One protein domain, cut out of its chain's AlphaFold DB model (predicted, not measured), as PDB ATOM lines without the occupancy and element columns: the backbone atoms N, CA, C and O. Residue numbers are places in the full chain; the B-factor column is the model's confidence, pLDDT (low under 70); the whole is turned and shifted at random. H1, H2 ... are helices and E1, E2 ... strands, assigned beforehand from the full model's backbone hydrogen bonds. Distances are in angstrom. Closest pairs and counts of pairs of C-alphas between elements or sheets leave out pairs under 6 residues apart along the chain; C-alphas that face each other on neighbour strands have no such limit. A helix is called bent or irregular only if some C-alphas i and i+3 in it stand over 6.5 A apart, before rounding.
ATOM      1  N   PRO A  10     286.043 173.894 392.468       93.44
ATOM      2  CA  PRO A  10     285.935 175.247 393.018       93.44
ATOM      3  C   PRO A  10     287.042 176.177 392.509       93.44
ATOM      4  O   PRO A  10     288.222 175.826 392.560       93.44
ATOM      5  N   PHE A  11     286.659 177.366 392.050       92.38
ATOM      6  CA  PHE A  11     287.570 178.420 391.617       92.38
ATOM      7  C   PHE A  11     287.798 179.422 392.747       92.38
ATOM      8  O   PHE A  11     286.860 180.064 393.221       92.38
ATOM      9  N   ARG A  12     289.064 179.592 393.133       91.81
ATOM     10  CA  ARG A  12     289.513 180.672 394.011       91.81
ATOM     11  C   ARG A  12     290.593 181.471 393.290       91.81
ATOM     12  O   ARG A  12     291.576 180.851 392.881       91.81
ATOM     13  N   PRO A  13     290.471 182.802 393.181       91.81
ATOM     14  CA  PRO A  13     291.560 183.623 392.668       91.81
ATOM     15  C   PRO A  13     292.832 183.419 393.499       91.81
ATOM     16  O   PRO A  13     292.778 183.420 394.732       91.81
ATOM     17  N   ALA A  14     293.985 183.254 392.849       89.81
ATOM     18  CA  ALA A  14     295.252 183.051 393.548       89.81
ATOM     19  C   ALA A  14     295.784 184.341 394.194       89.81
ATOM     20  O   ALA A  14     296.600 184.288 395.115       89.81
ATOM     21  N   ASN A  15     295.357 185.503 393.699       90.50
ATOM     22  CA  ASN A  15     295.742 186.822 394.190       90.50
ATOM     23  C   ASN A  15     294.686 187.878 393.815       90.50
ATOM     24  O   ASN A  15     293.753 187.598 393.061       90.50
ATOM     25  N   GLY A  16     294.861 189.101 394.328       88.62
ATOM     26  CA  GLY A  16     293.947 190.215 394.064       88.62
ATOM     27  C   GLY A  16     293.822 190.564 392.580       88.62
ATOM     28  O   GLY A  16     292.721 190.835 392.122       88.62
ATOM     29  N   THR A  17     294.906 190.481 391.802       92.50
ATOM     30  CA  THR A  17     294.867 190.758 390.357       92.50
ATOM     31  C   THR A  17     293.974 189.766 389.614       92.50
ATOM     32  O   THR A  17     293.158 190.172 388.794       92.50
ATOM     33  N   GLU A  18     294.095 188.469 389.907       91.94
ATOM     34  CA  GLU A  18     293.222 187.444 389.325       91.94
ATOM     35  C   GLU A  18     291.758 187.638 389.751       91.94
ATOM     36  O   GLU A  18     290.859 187.443 388.935       91.94
ATOM     37  N   GLY A  19     291.531 188.083 390.993       92.69
ATOM     38  CA  GLY A  19     290.208 188.457 391.499       92.69
ATOM     39  C   GLY A  19     289.596 189.598 390.693       92.69
ATOM     40  O   GLY A  19     288.533 189.421 390.108       92.69
ATOM     41  N   CYS A  20     290.312 190.713 390.534       92.00
ATOM     42  CA  CYS A  20     289.834 191.848 389.744       92.00
ATOM     43  C   CYS A  20     289.582 191.478 388.271       92.00
ATOM     44  O   CYS A  20     288.615 191.939 387.671       92.00
ATOM     45  N   ILE A  21     290.416 190.623 387.666       90.56
ATOM     46  CA  ILE A  21     290.192 190.140 386.290       90.56
ATOM     47  C   ILE A  21     288.910 189.298 386.208       90.56
ATOM     48  O   ILE A  21     288.145 189.405 385.251       90.56
ATOM     49  N   PHE A  22     288.666 188.443 387.199       92.19
ATOM     50  CA  PHE A  22     287.441 187.656 387.264       92.19
ATOM     51  C   PHE A  22     286.205 188.545 387.469       92.19
ATOM     52  O   PHE A  22     285.213 188.396 386.754       92.19
ATOM     53  N   GLU A  23     286.272 189.489 388.405       92.88
ATOM     54  CA  GLU A  23     285.190 190.424 388.714       92.88
ATOM     55  C   GLU A  23     284.852 191.320 387.517       92.88
ATOM     56  O   GLU A  23     283.684 191.402 387.143       92.88
ATOM     57  N   SER A  24     285.854 191.883 386.839       89.88
ATOM     58  CA  SER A  24     285.651 192.680 385.618       89.88
ATOM     59  C   SER A  24     285.073 191.880 384.457       89.88
ATOM     60  O   SER A  24     284.291 192.395 383.664       89.88
ATOM     61  N   ARG A  25     285.385 190.584 384.359       87.50
ATOM     62  CA  ARG A  25     284.803 189.714 383.328       87.50
ATOM     63  C   ARG A  25     283.349 189.332 383.615       87.50
ATOM     64  O   ARG A  25     282.599 189.111 382.665       87.50
ATOM     65  N   TYR A  26     282.965 189.189 384.884       90.06
ATOM     66  CA  TYR A  26     281.656 188.649 385.268       90.06
ATOM     67  C   TYR A  26     280.839 189.606 386.130       90.06
ATOM     68  O   TYR A  26     279.748 190.000 385.732       90.06
ATOM     69  N   CYS A  27     281.320 189.946 387.322       92.12
ATOM     70  CA  CYS A  27     280.569 190.714 388.313       92.12
ATOM     71  C   CYS A  27     280.190 192.107 387.804       92.12
ATOM     72  O   CYS A  27     279.033 192.503 387.936       92.12
ATOM     73  N   GLU A  28     281.109 192.784 387.114       91.25
ATOM     74  CA  GLU A  28     280.855 194.084 386.487       91.25
ATOM     75  C   GLU A  28     279.774 194.028 385.405       91.25
ATOM     76  O   GLU A  28     279.178 195.048 385.100       91.25
ATOM     77  N   HIS A  29     279.469 192.862 384.844       91.38
ATOM     78  CA  HIS A  29     278.436 192.681 383.818       91.38
ATOM     79  C   HIS A  29     277.227 191.893 384.327       91.38
ATOM     80  O   HIS A  29     276.365 191.480 383.552       91.38
ATOM     81  N   CYS A  30     277.171 191.633 385.633       93.44
ATOM     82  CA  CYS A  30     276.121 190.831 386.224       93.44
ATOM     83  C   CYS A  30     274.944 191.721 386.633       93.44
ATOM     84  O   CYS A  30     275.099 192.701 387.367       93.44
ATOM     85  N   SER A  31     273.742 191.327 386.221       93.25
ATOM     86  CA  SER A  31     272.477 191.959 386.625       93.25
ATOM     87  C   SER A  31     272.254 191.905 388.139       93.25
ATOM     88  O   SER A  31     271.650 192.811 388.701       93.25
ATOM     89  N   ARG A  32     272.797 190.886 388.820       92.75
ATOM     90  CA  ARG A  32     272.711 190.731 390.286       92.75
ATOM     91  C   ARG A  32     273.495 191.787 391.063       92.75
ATOM     92  O   ARG A  32     273.250 191.946 392.247       92.75
ATOM     93  N   ASP A  33     274.456 192.440 390.420       92.88
ATOM     94  CA  ASP A  33     275.280 193.485 391.034       92.88
ATOM     95  C   ASP A  33     274.936 194.880 390.489       92.88
ATOM     96  O   ASP A  33     275.523 195.880 390.884       92.88
ATOM     97  N   ALA A  34     273.988 194.972 389.550       91.31
ATOM     98  CA  ALA A  34     273.697 196.209 388.832       91.31
ATOM     99  C   ALA A  34     273.194 197.333 389.751       91.31
ATOM    100  O   ALA A  34     273.597 198.480 389.566       91.31
ATOM    101  N   ALA A  35     272.350 197.015 390.739       90.50
ATOM    102  CA  ALA A  35     271.832 198.005 391.681       90.50
ATOM    103  C   ALA A  35     272.953 198.584 392.559       90.50
ATOM    104  O   ALA A  35     273.099 199.803 392.630       90.50
ATOM    105  N   PHE A  36     273.805 197.738 393.141       91.06
ATOM    106  CA  PHE A  36     274.978 198.177 393.903       91.06
ATOM    107  C   PHE A  36     275.986 198.978 393.068       91.06
ATOM    108  O   PHE A  36     276.530 199.975 393.537       91.06
ATOM    109  N   ARG A  37     276.211 198.603 391.800       89.50
ATOM    110  CA  ARG A  37     277.084 199.370 390.889       89.50
ATOM    111  C   ARG A  37     276.560 200.779 390.598       89.50
ATOM    112  O   ARG A  37     277.362 201.671 390.332       89.50
ATOM    113  N   GLN A  38     275.242 200.977 390.610       89.44
ATOM    114  CA  GLN A  38     274.617 202.288 390.394       89.44
ATOM    115  C   GLN A  38     274.607 203.147 391.662       89.44
ATOM    116  O   GLN A  38     274.741 204.366 391.571       89.44
ATOM    117  N   ASP A  39     274.456 202.517 392.824       91.06
ATOM    118  CA  ASP A  39     274.432 203.174 394.124       91.06
ATOM    119  C   ASP A  39     275.077 202.262 395.174       91.06
ATOM    120  O   ASP A  39     274.461 201.324 395.668       91.06
ATOM    121  N   MET A  40     276.329 202.545 395.532       84.06
ATOM    122  CA  MET A  40     277.078 201.725 396.493       84.06
ATOM    123  C   MET A  40     276.550 201.843 397.933       84.06
ATOM    124  O   MET A  40     276.942 201.053 398.791       84.06
ATOM    125  N   GLU A  41     275.674 202.809 398.227       87.44
ATOM    126  CA  GLU A  41     275.092 203.000 399.561       87.44
ATOM    127  C   GLU A  41     273.811 202.174 399.765       87.44
ATOM    128  O   GLU A  41     273.396 201.956 400.906       87.44
ATOM    129  N   ASN A  42     273.202 201.657 398.690       87.69
ATOM    130  CA  ASN A  42     271.951 200.893 398.769       87.69
ATOM    131  C   ASN A  42     272.111 199.481 399.361       87.69
ATOM    132  O   ASN A  42     271.116 198.874 399.759       87.69
ATOM    133  N   ASN A  43     273.347 198.970 399.435       84.25
ATOM    134  CA  ASN A  43     273.684 197.621 399.900       84.25
ATOM    135  C   ASN A  43     272.926 196.487 399.160       84.25
ATOM    136  O   ASN A  43     272.757 195.393 399.701       84.25
ATOM    137  N   ASP A  44     272.476 196.742 397.929       88.69
ATOM    138  CA  ASP A  44     271.733 195.825 397.057       88.69
ATOM    139  C   ASP A  44     272.662 195.249 395.976       88.69
ATOM    140  O   ASP A  44     272.591 195.575 394.787       88.69
ATOM    141  N   GLY A  45     273.629 194.452 396.436       90.19
ATOM    142  CA  GLY A  45     274.674 193.850 395.608       90.19
ATOM    143  C   GLY A  45     274.586 192.335 395.526       90.19
ATOM    144  O   GLY A  45     273.800 191.672 396.210       90.19
ATOM    145  N   CYS A  46     275.449 191.751 394.700       94.88
ATOM    146  CA  CYS A  46     275.492 190.306 394.562       94.88
ATOM    147  C   CYS A  46     276.051 189.652 395.842       94.88
ATOM    148  O   CYS A  46     277.244 189.734 396.124       94.88
ATOM    149  N   GLU A  47     275.211 188.913 396.575       94.38
ATOM    150  CA  GLU A  47     275.595 188.203 397.814       94.38
ATOM    151  C   GLU A  47     276.811 187.268 397.649       94.38
ATOM    152  O   GLU A  47     277.612 187.104 398.564       94.38
ATOM    153  N   ILE A  48     276.980 186.687 396.456       95.19
ATOM    154  CA  ILE A  48     278.096 185.797 396.106       95.19
ATOM    155  C   ILE A  48     279.411 186.579 396.084       95.19
ATOM    156  O   ILE A  48     280.428 186.097 396.583       95.19
ATOM    157  N   LEU A  49     279.385 187.780 395.500       94.06
ATOM    158  CA  LEU A  49     280.540 188.667 395.452       94.06
ATOM    159  C   LEU A  49     280.851 189.198 396.851       94.06
ATOM    160  O   LEU A  49     281.986 189.100 397.304       94.06
ATOM    161  N   ALA A  50     279.834 189.663 397.580       93.31
ATOM    162  CA  ALA A  50     279.997 190.134 398.952       93.31
ATOM    163  C   ALA A  50     280.629 189.061 399.863       93.31
ATOM    164  O   ALA A  50     281.570 189.356 400.602       93.31
ATOM    165  N   ALA A  51     280.187 187.802 399.756       93.31
ATOM    166  CA  ALA A  51     280.772 186.679 400.490       93.31
ATOM    167  C   ALA A  51     282.247 186.439 400.115       93.31
ATOM    168  O   ALA A  51     283.086 186.242 400.996       93.31
ATOM    169  N   ALA A  52     282.595 186.523 398.825       93.50
ATOM    170  CA  ALA A  52     283.984 186.408 398.378       93.50
ATOM    171  C   ALA A  52     284.885 187.506 398.973       93.50
ATOM    172  O   ALA A  52     285.987 187.216 399.441       93.50
ATOM    173  N   HIS A  53     284.399 188.752 399.027       91.44
ATOM    174  CA  HIS A  53     285.118 189.879 399.637       91.44
ATOM    175  C   HIS A  53     285.248 189.736 401.160       91.44
ATOM    176  O   HIS A  53     286.244 190.175 401.735       91.44
ATOM    177  N   ALA A  54     284.291 189.071 401.813       92.62
ATOM    178  CA  ALA A  54     284.375 188.697 403.225       92.62
ATOM    179  C   ALA A  54     285.368 187.543 403.494       92.62
ATOM    180  O   ALA A  54     285.627 187.202 404.649       92.62
ATOM    181  N   GLY A  55     285.961 186.959 402.445       90.00
ATOM    182  CA  GLY A  55     286.941 185.878 402.531       90.00
ATOM    183  C   GLY A  55     286.340 184.473 402.466       90.00
ATOM    184  O   GLY A  55     287.078 183.493 402.617       90.00
ATOM    185  N   GLU A  56     285.033 184.358 402.227       93.44
ATOM    186  CA  GLU A  56     284.376 183.076 401.992       93.44
ATOM    187  C   GLU A  56     284.676 182.558 400.582       93.44
ATOM    188  O   GLU A  56     285.010 183.314 399.673       93.44
ATOM    189  N   GLN A  57     284.580 181.241 400.391       91.62
ATOM    190  CA  GLN A  57     284.725 180.617 399.078       91.62
ATOM    191  C   GLN A  57     283.333 180.367 398.490       91.62
ATOM    192  O   GLN A  57     282.663 179.430 398.939       91.62
ATOM    193  N   PRO A  58     282.894 181.124 397.467       93.88
ATOM    194  CA  PRO A  58     281.602 180.866 396.859       93.88
ATOM    195  C   PRO A  58     281.587 179.520 396.140       93.88
ATOM    196  O   PRO A  58     282.536 179.156 395.442       93.88
ATOM    197  N   THR A  59     280.483 178.787 396.283       94.25
ATOM    198  CA  THR A  59     280.284 177.479 395.633       94.25
ATOM    199  C   THR A  59     279.967 177.611 394.144       94.25
ATOM    200  O   THR A  59     280.180 176.679 393.376       94.25
ATOM    201  N   GLN A  60     279.487 178.783 393.733       94.75
ATOM    202  CA  GLN A  60     279.126 179.119 392.359       94.75
ATOM    203  C   GLN A  60     280.349 179.453 391.503       94.75
ATOM    204  O   GLN A  60     280.243 179.514 390.281       94.75
ATOM    205  N   TRP A  61     281.497 179.714 392.126       94.62
ATOM    206  CA  TRP A  61     282.740 179.981 391.421       94.62
ATOM    207  C   TRP A  61     283.435 178.653 391.157       94.62
ATOM    208  O   TRP A  61     283.910 177.991 392.079       94.62
ATOM    209  N   VAL A  62     283.479 178.254 389.890       95.19
ATOM    210  CA  VAL A  62     284.030 176.972 389.446       95.19
ATOM    211  C   VAL A  62     284.971 177.154 388.266       95.19
ATOM    212  O   VAL A  62     284.840 178.100 387.493       95.19
ATOM    213  N   TYR A  63     285.910 176.233 388.088       92.88
ATOM    214  CA  TYR A  63     286.698 176.159 386.870       92.88
ATOM    215  C   TYR A  63     285.846 175.633 385.710       92.88
ATOM    216  O   TYR A  63     285.076 174.682 385.862       92.88
ATOM    217  N   ARG A  64     286.010 176.239 384.536       90.12
ATOM    218  CA  ARG A  64     285.473 175.771 383.258       90.12
ATOM    219  C   ARG A  64     286.477 176.071 382.149       90.12
ATOM    220  O   ARG A  64     286.836 177.226 381.932       90.12
ATOM    221  N   GLY A  65     286.971 175.041 381.469       87.38
ATOM    222  CA  GLY A  65     288.053 175.161 380.491       87.38
ATOM    223  C   GLY A  65     289.344 175.729 381.094       87.38
ATOM    224  O   GLY A  65     290.059 176.463 380.420       87.38
ATOM    225  N   GLY A  66     289.609 175.456 382.377       86.00
ATOM    226  CA  GLY A  66     290.766 175.987 383.109       86.00
ATOM    227  C   GLY A  66     290.663 177.458 383.539       86.00
ATOM    228  O   GLY A  66     291.597 177.964 384.154       86.00
ATOM    229  N   MET A  67     289.545 178.138 383.270       87.31
ATOM    230  CA  MET A  67     289.283 179.515 383.710       87.31
ATOM    231  C   MET A  67     288.193 179.552 384.781       87.31
ATOM    232  O   MET A  67     287.295 178.713 384.776       87.31
ATOM    233  N   GLY A  68     288.236 180.545 385.669       90.88
ATOM    234  CA  GLY A  68     287.145 180.798 386.608       90.88
ATOM    235  C   GLY A  68     285.841 181.162 385.892       90.88
ATOM    236  O   GLY A  68     285.831 181.920 384.914       90.88
ATOM    237  N   HIS A  69     284.732 180.632 386.392       92.25
ATOM    238  CA  HIS A  69     283.384 180.884 385.904       92.25
ATOM    239  C   HIS A  69     282.399 180.969 387.074       92.25
ATOM    240  O   HIS A  69     282.475 180.170 388.005       92.25
ATOM    241  N   CYS A  70     281.457 181.912 387.021       94.00
ATOM    242  CA  CYS A  70     280.357 181.984 387.980       94.00
ATOM    243  C   CYS A  70     279.119 181.284 387.403       94.00
ATOM    244  O   CYS A  70     278.580 181.723 386.391       94.00
TER     245      CYS A  70
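What this domain is: This is residues 10 to 70 of the 90 residues of an uncharacterized protein of Shinella sp. DD12 (UniProt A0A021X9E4). A hairpin of two short strands, E1 and E2, makes one end of an elongated domain, and the short helix H2 with the loop after it makes the other. H1 and H3 lie between these ends as two separate helices, and the helices are loosely joined, with H1 near E2 and H3 near H2. The printed part has 61 residues, with three named helices and two named strands in the order H1, H2, H3, E1, E2; the sheet, E1 - E2, is antiparallel and the class is mixed, helices and strands. The whole is compact, with a radius of gyration of the C-alphas of 11.5 A, and spans 34 by 21 by 20 A.

How they stand to each other: E1, residues 61 to 64, and E2, residues 67 to 70, form an antiparallel hairpin at 135 degrees between directions, with N 62 and O 69 at 2.9 A and N 69 and O 62 at 2.8 A, within hydrogen-bond range. H1, residues 16 to 25, has one pair of C-alphas within 8 A of E2, the closest, Phe 22 and Gly 68, at 6.9 A. H2, residues 31 to 38, and H3, residues 47 to 53, are near each other, with 7 pairs of C-alphas within 10 A. H1 and H3 are only just apart, at 8.4 A. In H1 and H3 every O i to N i+4 pair is within hydrogen-bond range; H2 has 2 of 4, and 4 of 5 O i to N i+3 pairs. H2 is irregular, with C-alphas 32 and 35 7.5 A apart.

Where its parts are: H1 begins at C-alpha 16 (293.947, 190.215, 394.064) and measures 14.1 A, H2 11.2 A, H3 9.8 A, E1 9.6 A and E2 10.2 A, ending at C-alpha 70 (280.357, 181.984, 387.980).

The domain as a whole: The C-alphas farthest apart, Glu 41 and Gly 65, are 36.1 A apart. The printed part has no cut and no long link. Mean pLDDT of the printed part is 91.4, and no printed residue is under 70.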